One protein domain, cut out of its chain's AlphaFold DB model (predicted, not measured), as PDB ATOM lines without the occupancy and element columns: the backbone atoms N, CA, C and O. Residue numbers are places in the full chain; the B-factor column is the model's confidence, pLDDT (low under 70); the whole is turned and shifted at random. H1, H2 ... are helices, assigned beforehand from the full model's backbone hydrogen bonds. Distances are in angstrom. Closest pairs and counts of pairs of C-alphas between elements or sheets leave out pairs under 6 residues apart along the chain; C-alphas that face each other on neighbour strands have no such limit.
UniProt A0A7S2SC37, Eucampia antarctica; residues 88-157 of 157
ATOM      1  N   LYS A  88     -42.397 -24.207   1.864       83.06
ATOM      2  CA  LYS A  88     -43.460 -24.646   2.782       83.06
ATOM      3  C   LYS A  88     -43.119 -24.344   4.245       83.06
ATOM      4  O   LYS A  88     -44.019 -23.999   5.006       83.06
ATOM      5  N   ASP A  89     -41.843 -24.404   4.610       86.31
ATOM      6  CA  ASP A  89     -41.388 -24.211   5.990       86.31
ATOM      7  C   ASP A  89     -41.629 -22.772   6.455       86.31
ATOM      8  O   ASP A  89     -42.250 -22.547   7.490       86.31
ATOM      9  N   ASN A  90     -41.282 -21.781   5.632       89.56
ATOM     10  CA  ASN A  90     -41.552 -20.372   5.921       89.56
ATOM     11  C   ASN A  90     -43.051 -20.102   6.054       89.56
ATOM     12  O   ASN A  90     -43.461 -19.319   6.906       89.56
ATOM     13  N   LYS A  91     -43.888 -20.777   5.254       89.62
ATOM     14  CA  LYS A  91     -45.345 -20.651   5.373       89.62
ATOM     15  C   LYS A  91     -45.830 -21.120   6.743       89.62
ATOM     16  O   LYS A  91     -46.654 -20.437   7.347       89.62
ATOM     17  N   LEU A  92     -45.294 -22.232   7.244       91.06
ATOM     18  CA  LEU A  92     -45.606 -22.730   8.581       91.06
ATOM     19  C   LEU A  92     -45.158 -21.745   9.671       91.06
ATOM     20  O   LEU A  92     -45.938 -21.449  10.574       91.06
ATOM     21  N   LEU A  93     -43.942 -21.199   9.565       93.44
ATOM     22  CA  LEU A  93     -43.426 -20.197  10.507       93.44
ATOM     23  C   LEU A  93     -44.312 -18.946  10.544       93.44
ATOM     24  O   LEU A  93     -44.685 -18.483  11.618       93.44
ATOM     25  N   PHE A  94     -44.716 -18.442   9.378       94.44
ATOM     26  CA  PHE A  94     -45.626 -17.302   9.274       94.44
ATOM     27  C   PHE A  94     -47.009 -17.607   9.864       94.44
ATOM     28  O   PHE A  94     -47.558 -16.778  10.583       94.44
ATOM     29  N   MET A  95     -47.566 -18.802   9.623       92.75
ATOM     30  CA  MET A  95     -48.849 -19.205  10.215       92.75
ATOM     31  C   MET A  95     -48.779 -19.284  11.743       92.75
ATOM     32  O   MET A  95     -49.689 -18.798  12.413       92.75
ATOM     33  N   LYS A  96     -47.701 -19.849  12.300       93.75
ATOM     34  CA  LYS A  96     -47.462 -19.862  13.753       93.75
ATOM     35  C   LYS A  96     -47.332 -18.440  14.288       93.75
ATOM     36  O   LYS A  96     -48.019 -18.065  15.227       93.75
ATOM     37  N   GLN A  97     -46.519 -17.607  13.651       95.25
ATOM     38  CA  GLN A  97     -46.298 -16.223  14.065       95.25
ATOM     39  C   GLN A  97     -47.576 -15.359  14.045       95.25
ATOM     40  O   GLN A  97     -47.752 -14.495  14.906       95.25
ATOM     41  N   MET A  98     -48.483 -15.612  13.101       94.50
ATOM     42  CA  MET A  98     -49.805 -14.976  13.020       94.50
ATOM     43  C   MET A  98     -50.845 -15.568  13.977       94.50
ATOM     44  O   MET A  98     -51.944 -15.036  14.071       94.50
ATOM     45  N   GLY A  99     -50.529 -16.657  14.682       93.75
ATOM     46  CA  GLY A  99     -51.499 -17.344  15.534       93.75
ATOM     47  C   GLY A  99     -52.597 -18.057  14.747       93.75
ATOM     48  O   GLY A  99     -53.717 -18.174  15.222       93.75
ATOM     49  N   TRP A 100     -52.290 -18.551  13.548       92.31
ATOM     50  CA  TRP A 100     -53.228 -19.295  12.694       92.31
ATOM     51  C   TRP A 100     -52.901 -20.786  12.598       92.31
ATOM     52  O   TRP A 100     -53.449 -21.505  11.762       92.31
ATOM     53  N   TRP A 101     -51.979 -21.265  13.432       91.25
ATOM     54  CA  TRP A 101     -51.573 -22.662  13.468       91.25
ATOM     55  C   TRP A 101     -52.120 -23.359  14.712       91.25
ATOM     56  O   TRP A 101     -51.680 -23.088  15.826       91.25
ATOM     57  N   TYR A 102     -53.053 -24.288  14.514       90.88
ATOM     58  CA  TYR A 102     -53.768 -24.987  15.589       90.88
ATOM     59  C   TYR A 102     -53.375 -26.461  15.698       90.88
ATOM     60  O   TYR A 102     -54.146 -27.257  16.217       90.88
ATOM     61  N   VAL A 103     -52.201 -26.856  15.203       87.69
ATOM     62  CA  VAL A 103     -51.740 -28.251  15.256       87.69
ATOM     63  C   VAL A 103     -50.518 -28.359  16.162       87.69
ATOM     64  O   VAL A 103     -49.558 -27.610  16.006       87.69
ATOM     65  N   SER A 104     -50.536 -29.310  17.096       82.81
ATOM     66  CA  SER A 104     -49.412 -29.548  18.010       82.81
ATOM     67  C   SER A 104     -48.263 -30.281  17.312       82.81
ATOM     68  O   SER A 104     -48.455 -31.403  16.844       82.81
ATOM     69  N   ASP A 105     -47.050 -29.716  17.325       77.88
ATOM     70  CA  ASP A 105     -45.863 -30.312  16.679       77.88
ATOM     71  C   ASP A 105     -45.557 -31.737  17.188       77.88
ATOM     72  O   ASP A 105     -45.241 -32.635  16.407       77.88
ATOM     73  N   SER A 106     -45.738 -31.982  18.491       73.50
ATOM     74  CA  SER A 106     -45.573 -33.309  19.105       73.50
ATOM     75  C   SER A 106     -46.572 -34.356  18.598       73.50
ATOM     76  O   SER A 106     -46.270 -35.547  18.619       73.50
ATOM     77  N   ARG A 107     -47.748 -33.926  18.115       70.19
ATOM     78  CA  ARG A 107     -48.830 -34.805  17.637       70.19
ATOM     79  C   ARG A 107     -48.783 -35.032  16.126       70.19
ATOM     80  O   ARG A 107     -49.327 -36.015  15.634       70.19
ATOM     81  N   ILE A 108     -48.079 -34.179  15.378       71.88
ATOM     82  CA  ILE A 108     -47.791 -34.416  13.953       71.88
ATOM     83  C   ILE A 108     -46.900 -35.655  13.804       71.88
ATOM     84  O   ILE A 108     -47.137 -36.494  12.939       71.88
ATOM     85  N   GLN A 109     -45.911 -35.814  14.690       64.69
ATOM     86  CA  GLN A 109     -44.992 -36.955  14.657       64.69
ATOM     87  C   GLN A 109     -45.680 -38.299  14.929       64.69
ATOM     88  O   GLN A 109     -45.213 -39.318  14.423       64.69
ATOM     89  N   SER A 110     -46.768 -38.318  15.708       61.62
ATOM     90  CA  SER A 110     -47.566 -39.529  15.927       61.62
ATOM     91  C   SER A 110     -48.459 -39.854  14.726       61.62
ATOM     92  O   SER A 110     -48.548 -41.015  14.351       61.62
ATOM     93  N   MET A 111     -49.027 -38.847  14.049       60.59
ATOM     94  CA  MET A 111     -49.844 -39.058  12.838       60.59
ATOM     95  C   MET A 111     -49.042 -39.566  11.636       60.59
ATOM     96  O   MET A 111     -49.579 -40.268  10.795       60.59
ATOM     97  N   MET A 112     -47.754 -39.229  11.533       60.09
ATOM     98  CA  MET A 112     -46.898 -39.770  10.467       60.09
ATOM     99  C   MET A 112     -46.529 -41.248  10.678       60.09
ATOM    100  O   MET A 112     -45.935 -41.851   9.786       60.09
ATOM    101  N   LYS A 113     -46.821 -41.813  11.858       60.41
ATOM    102  CA  LYS A 113     -46.464 -43.188  12.239       60.41
ATOM    103  C   LYS A 113     -47.651 -44.151  12.252       60.41
ATOM    104  O   LYS A 113     -47.421 -45.355  12.255       60.41
ATOM    105  N   GLU A 114     -48.882 -43.648  12.240       55.62
ATOM    106  CA  GLU A 114     -50.104 -44.456  12.228       55.62
ATOM    107  C   GLU A 114     -50.978 -44.053  11.034       55.62
ATOM    108  O   GLU A 114     -51.191 -42.867  10.800       55.62
ATOM    109  N   ASP A 115     -51.531 -45.031  10.308       56.34
ATOM    110  CA  ASP A 115     -52.498 -44.852   9.203       56.34
ATOM    111  C   ASP A 115     -53.866 -44.288   9.669       56.34
ATOM    112  O   ASP A 115     -54.896 -44.446   9.011       56.34
ATOM    113  N   ASP A 116     -53.907 -43.598  10.810       55.38
ATOM    114  CA  ASP A 116     -55.111 -43.019  11.397       55.38
ATOM    115  C   ASP A 116     -55.328 -41.577  10.905       55.38
ATOM    116  O   ASP A 116     -55.360 -40.600  11.659       55.38
ATOM    117  N   TYR A 117     -55.510 -41.431   9.588       55.50
ATOM    118  CA  TYR A 117     -55.949 -40.176   8.960       55.50
ATOM    119  C   TYR A 117     -57.350 -39.733   9.430       55.50
ATOM    120  O   TYR A 117     -57.767 -38.604   9.162       55.50
ATOM    121  N   LEU A 118     -58.089 -40.606  10.128       56.44
ATOM    122  CA  LEU A 118     -59.457 -40.372  10.592       56.44
ATOM    123  C   LEU A 118     -59.521 -39.645  11.946       56.44
ATOM    124  O   LEU A 118     -60.540 -39.018  12.246       56.44
ATOM    125  N   ASN A 119     -58.433 -39.615  12.723       59.47
ATOM    126  CA  ASN A 119     -58.369 -38.923  14.014       59.47
ATOM    127  C   ASN A 119     -57.745 -37.521  13.945       59.47
ATOM    128  O   ASN A 119     -57.058 -37.087  14.867       59.47
ATOM    129  N   ALA A 120     -58.057 -36.738  12.906       61.00
ATOM    130  CA  ALA A 120     -57.646 -35.329  12.814       61.00
ATOM    131  C   ALA A 120     -58.056 -34.477  14.041       61.00
ATOM    132  O   ALA A 120     -57.489 -33.420  14.291       61.00
ATOM    133  N   ARG A 121     -59.015 -34.939  14.858       64.62
ATOM    134  CA  ARG A 121     -59.385 -34.287  16.127       64.62
ATOM    135  C   ARG A 121     -58.302 -34.374  17.202       64.62
ATOM    136  O   ARG A 121     -58.266 -33.514  18.075       64.62
ATOM    137  N   SER A 122     -57.439 -35.388  17.163       70.62
ATOM    138  CA  SER A 122     -56.414 -35.590  18.188       70.62
ATOM    139  C   SER A 122     -55.222 -34.644  18.020       70.62
ATOM    140  O   SER A 122     -54.521 -34.399  18.997       70.62
ATOM    141  N   CYS A 123     -54.990 -34.066  16.835       76.44
ATOM    142  CA  CYS A 123     -53.834 -33.200  16.578       76.44
ATOM    143  C   CYS A 123     -54.100 -31.707  16.810       76.44
ATOM    144  O   CYS A 123     -53.151 -30.947  17.038       76.44
ATOM    145  N   CYS A 124     -55.372 -31.304  16.794       84.25
ATOM    146  CA  CYS A 124     -55.779 -29.915  16.941       84.25
ATOM    147  C   CYS A 124     -55.721 -29.444  18.403       84.25
ATOM    148  O   CYS A 124     -56.121 -30.160  19.322       84.25
ATOM    149  N   ILE A 125     -55.258 -28.214  18.616       88.00
ATOM    150  CA  ILE A 125     -55.241 -27.519  19.908       88.00
ATOM    151  C   ILE A 125     -56.234 -26.346  19.892       88.00
ATOM    152  O   ILE A 125     -56.446 -25.752  18.837       88.00
ATOM    153  N   PRO A 126     -56.865 -26.001  21.030       87.94
ATOM    154  CA  PRO A 126     -57.896 -24.956  21.085       87.94
ATOM    155  C   PRO A 126     -57.333 -23.530  21.007       87.94
ATOM    156  O   PRO A 126     -58.064 -22.595  20.698       87.94
ATOM    157  N   ILE A 127     -56.042 -23.362  21.299       89.88
ATOM    158  CA  ILE A 127     -55.323 -22.086  21.262       89.88
ATOM    159  C   ILE A 127     -54.223 -22.230  20.211       89.88
ATOM    160  O   ILE A 127     -53.556 -23.267  20.205       89.88
ATOM    161  N   PRO A 128     -54.016 -21.242  19.330       92.50
ATOM    162  CA  PRO A 128     -52.995 -21.360  18.306       92.50
ATOM    163  C   PRO A 128     -51.591 -21.360  18.913       92.50
ATOM    164  O   PRO A 128     -51.302 -20.654  19.883       92.50
ATOM    165  N   GLN A 129     -50.687 -22.117  18.303       90.94
ATOM    166  CA  GLN A 129     -49.278 -22.098  18.664       90.94
ATOM    167  C   GLN A 129     -48.623 -20.850  18.069       90.94
ATOM    168  O   GLN A 129     -48.274 -20.825  16.886       90.94
ATOM    169  N   ILE A 130     -48.444 -19.821  18.900       94.31
ATOM    170  CA  ILE A 130     -47.765 -18.587  18.505       94.31
ATOM    171  C   ILE A 130     -46.261 -18.738  18.720       94.31
ATOM    172  O   ILE A 130     -45.800 -19.088  19.804       94.31
ATOM    173  N   THR A 131     -45.472 -18.484  17.678       94.69
ATOM    174  CA  THR A 131     -44.006 -18.517  17.757       94.69
ATOM    175  C   THR A 131     -43.417 -17.380  16.942       94.69
ATOM    176  O   THR A 131     -43.678 -17.265  15.747       94.69
ATOM    177  N   CYS A 132     -42.602 -16.551  17.586       95.88
ATOM    178  CA  CYS A 132     -41.895 -15.467  16.925       95.88
ATOM    179  C   CYS A 132     -40.701 -16.005  16.131       95.88
ATOM    180  O   CYS A 132     -39.764 -16.560  16.701       95.88
ATOM    181  N   SER A 133     -40.757 -15.850  14.811       95.56
ATOM    182  CA  SER A 133     -39.714 -16.282  13.876       95.56
ATOM    183  C   SER A 133     -38.996 -15.095  13.240       95.56
ATOM    184  O   SER A 133     -37.774 -15.132  13.119       95.56
ATOM    185  N   TYR A 134     -39.731 -14.033  12.880       95.44
ATOM    186  CA  TYR A 134     -39.191 -12.872  12.177       95.44
ATOM    187  C   TYR A 134     -39.785 -11.545  12.655       95.44
ATOM    188  O   TYR A 134     -41.007 -11.390  12.701       95.44
ATOM    189  N   SER A 135     -38.930 -10.567  12.964       95.56
ATOM    190  CA  SER A 135     -39.345  -9.251  13.485       95.56
ATOM    191  C   SER A 135     -39.912  -8.304  12.419       95.56
ATOM    192  O   SER A 135     -40.646  -7.364  12.733       95.56
ATOM    193  N   ASP A 136     -39.594  -8.541  11.148       94.81
ATOM    194  CA  ASP A 136     -39.971  -7.724   9.991       94.81
ATOM    195  C   ASP A 136     -41.249  -8.192   9.270       94.81
ATOM    196  O   ASP A 136     -41.751  -7.498   8.374       94.81
ATOM    197  N   LYS A 137     -41.809  -9.335   9.682       94.94
ATOM    198  CA  LYS A 137     -43.055  -9.898   9.145       94.94
ATOM    199  C   LYS A 137     -44.236  -9.701  10.103       94.94
ATOM    200  O   LYS A 137     -44.018  -9.574  11.307       94.94
ATOM    201  N   PRO A 138     -45.479  -9.696   9.584       95.69
ATOM    202  CA  PRO A 138     -46.678  -9.669  10.415       95.69
ATOM    203  C   PRO A 138     -46.657 -10.742  11.509       95.69
ATOM    204  O   PRO A 138     -46.175 -11.855  11.289       95.69
ATOM    205  N   SER A 139     -47.157 -10.402  12.693       95.88
ATOM    206  CA  SER A 139     -47.232 -11.320  13.832       95.88
ATOM    207  C   SER A 139     -48.373 -10.940  14.759       95.88
ATOM    208  O   SER A 139     -48.644  -9.757  14.912       95.88
ATOM    209  N   ALA A 140     -49.009 -11.918  15.408       95.75
ATOM    210  CA  ALA A 140     -50.076 -11.663  16.381       95.75
ATOM    211  C   ALA A 140     -49.574 -10.898  17.618       95.75
ATOM    212  O   ALA A 140     -50.309 -10.114  18.211       95.75
ATOM    213  N   ILE A 141     -48.305 -11.104  17.985       95.25
ATOM    214  CA  ILE A 141     -47.628 -10.430  19.101       95.25
ATOM    215  C   ILE A 141     -46.328  -9.761  18.631       95.25
ATOM    216  O   ILE A 141     -45.720 -10.246  17.673       95.25
ATOM    217  N   PRO A 142     -45.840  -8.691  19.286       95.62
ATOM    218  CA  PRO A 142     -44.577  -8.057  18.915       95.62
ATOM    219  C   PRO A 142     -43.353  -8.977  19.030       95.62
ATOM    220  O   PRO A 142     -42.909  -9.301  20.127       95.62
ATOM    221  N   CYS A 143     -42.752  -9.335  17.894       94.75
ATOM    222  CA  CYS A 143     -41.576 -10.212  17.816       94.75
ATOM    223  C   CYS A 143     -40.258  -9.422  17.748       94.75
ATOM    224  O   CYS A 143     -39.490  -9.572  16.804       94.75
ATOM    225  N   LYS A 144     -40.001  -8.537  18.722       93.94
ATOM    226  CA  LYS A 144     -38.887  -7.562  18.669       93.94
ATOM    227  C   LYS A 144     -37.490  -8.191  18.642       93.94
ATOM    228  O   LYS A 144     -36.586  -7.618  18.047       93.94
ATOM    229  N   GLU A 145     -37.323  -9.344  19.281       94.75
ATOM    230  CA  GLU A 145     -36.025 -10.023  19.433       94.75
ATOM    231  C   GLU A 145     -35.732 -11.028  18.309       94.75
ATOM    232  O   GLU A 145     -34.635 -11.575  18.225       94.75
ATOM    233  N   SER A 146     -36.706 -11.286  17.431       95.12
ATOM    234  CA  SER A 146     -36.533 -12.225  16.327       95.12
ATOM    235  C   SER A 146     -35.654 -11.647  15.214       95.12
ATOM    236  O   SER A 146     -35.699 -10.439  14.950       95.12
ATOM    237  N   PRO A 147     -34.893 -12.498  14.500       95.69
ATOM    238  CA  PRO A 147     -34.114 -12.055  13.350       95.69
ATOM    239  C   PRO A 147     -35.019 -11.468  12.260       95.69
ATOM    240  O   PRO A 147     -36.223 -11.709  12.229       95.69
ATOM    241  N   GLN A 148     -34.442 -10.701  11.344       94.25
ATOM    242  CA  GLN A 148     -35.147 -10.272  10.135       94.25
ATOM    243  C   GLN A 148     -34.948 -11.314   9.034       94.25
ATOM    244  O   GLN A 148     -33.849 -11.858   8.900       94.25
ATOM    245  N   ILE A 149     -35.986 -11.596   8.245       92.38
ATOM    246  CA  ILE A 149     -35.841 -12.439   7.044       92.38
ATOM    247  C   ILE A 149     -35.471 -11.604   5.816       92.38
ATOM    248  O   ILE A 149     -34.673 -12.045   4.987       92.38
ATOM    249  N   ASP A 150     -36.005 -10.387   5.706       88.94
ATOM    250  CA  ASP A 150     -35.657  -9.465   4.638       88.94
ATOM    251  C   ASP A 150     -34.422  -8.656   5.058       88.94
ATOM    252  O   ASP A 150     -34.421  -7.977   6.082       88.94
ATOM    253  N   LYS A 151     -33.371  -8.655   4.228       84.25
ATOM    254  CA  LYS A 151     -32.104  -7.943   4.512       84.25
ATOM    255  C   LYS A 151     -32.269  -6.437   4.767       84.25
ATOM    256  O   LYS A 151     -31.393  -5.816   5.356       84.25
ATOM    257  N   THR A 152     -33.352  -5.850   4.270       85.31
ATOM    258  CA  THR A 152     -33.698  -4.428   4.411       85.31
ATOM    259  C   THR A 152     -35.068  -4.235   5.069       85.31
ATOM    260  O   THR A 152     -35.654  -3.151   4.990       85.31
ATOM    261  N   GLY A 153     -35.599  -5.287   5.699       81.25
ATOM    262  CA  GLY A 153     -36.893  -5.266   6.363       81.25
ATOM    263  C   GLY A 153     -36.906  -4.267   7.516       81.25
ATOM    264  O   GLY A 153     -35.962  -4.160   8.294       81.25
ATOM    265  N   ARG A 154     -37.994  -3.510   7.653       90.06
ATOM    266  CA  ARG A 154     -38.256  -2.740   8.881       90.06
ATOM    267  C   ARG A 154     -38.980  -3.643   9.881       90.06
ATOM    268  O   ARG A 154     -39.695  -4.528   9.428       90.06
ATOM    269  N   PRO A 155     -38.904  -3.422  11.199       93.06
ATOM    270  CA  PRO A 155     -39.792  -4.108  12.139       93.06
ATOM    271  C   PRO A 155     -41.265  -3.928  11.744       93.06
ATOM    272  O   PRO A 155     -41.640  -2.879  11.211       93.06
ATOM    273  N   PHE A 156     -42.088  -4.966  11.900       94.50
ATOM    274  CA  PHE A 156     -43.521  -4.879  11.596       94.50
ATOM    275  C   PHE A 156     -44.280  -4.046  12.645       94.50
ATOM    276  O   PHE A 156     -45.133  -3.219  12.283       94.50
ATOM    277  N   TRP A 157     -43.930  -4.255  13.916       92.38
ATOM    278  CA  TRP A 157     -44.425  -3.527  15.084       92.38
ATOM    279  C   TRP A 157     -43.575  -2.306  15.414       92.38
ATOM    280  O   TRP A 157     -42.342  -2.374  15.208       92.38
TER     281      TRP A 157
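What this domain is: This is residues 88 to 157 of the 157 residues of a protein of Eucampia antarctica (UniProt A0A7S2SC37). With little regular structure, this model is a drawn-out loop: short helix H1 stands near the middle, shorter H2 lies toward one end, and the long unnamed stretch turns back past both to loop over itself at the other end. Residues 112 to 118 stick out beyond H2. The printed part has 70 residues, 17 of them in the named helices H1 and H2, in that order; the class is all helix, with no named strand. It is loose, with a radius of gyration of the C-alphas of 14.6 A, and a rod spanning 45 by 22 by 14 A.

How they stand to each other: Look first at H1, residues 88 to 97, where every O i to N i+4 pair is within hydrogen-bond range. A short link of 7 residues leads to H2, residues 105 to 111, with 1 of 3 such pairs and 3 of 4 O i to N i+3 pairs within range. H1 and H2 are apart.

Where its parts are: Find C-alpha 88 at (-43.460, -24.646, 2.782); H1 runs 14.4 A to C-alpha 97. H2 runs 10.3 A to C-alpha 111 at (-49.844, -39.058, 12.838).

The domain as a whole: The farthest C-alphas, Asp 115 and Thr 152, are 44.8 A apart. The printed part has no cut; residues 109 to 121 are under pLDDT 70.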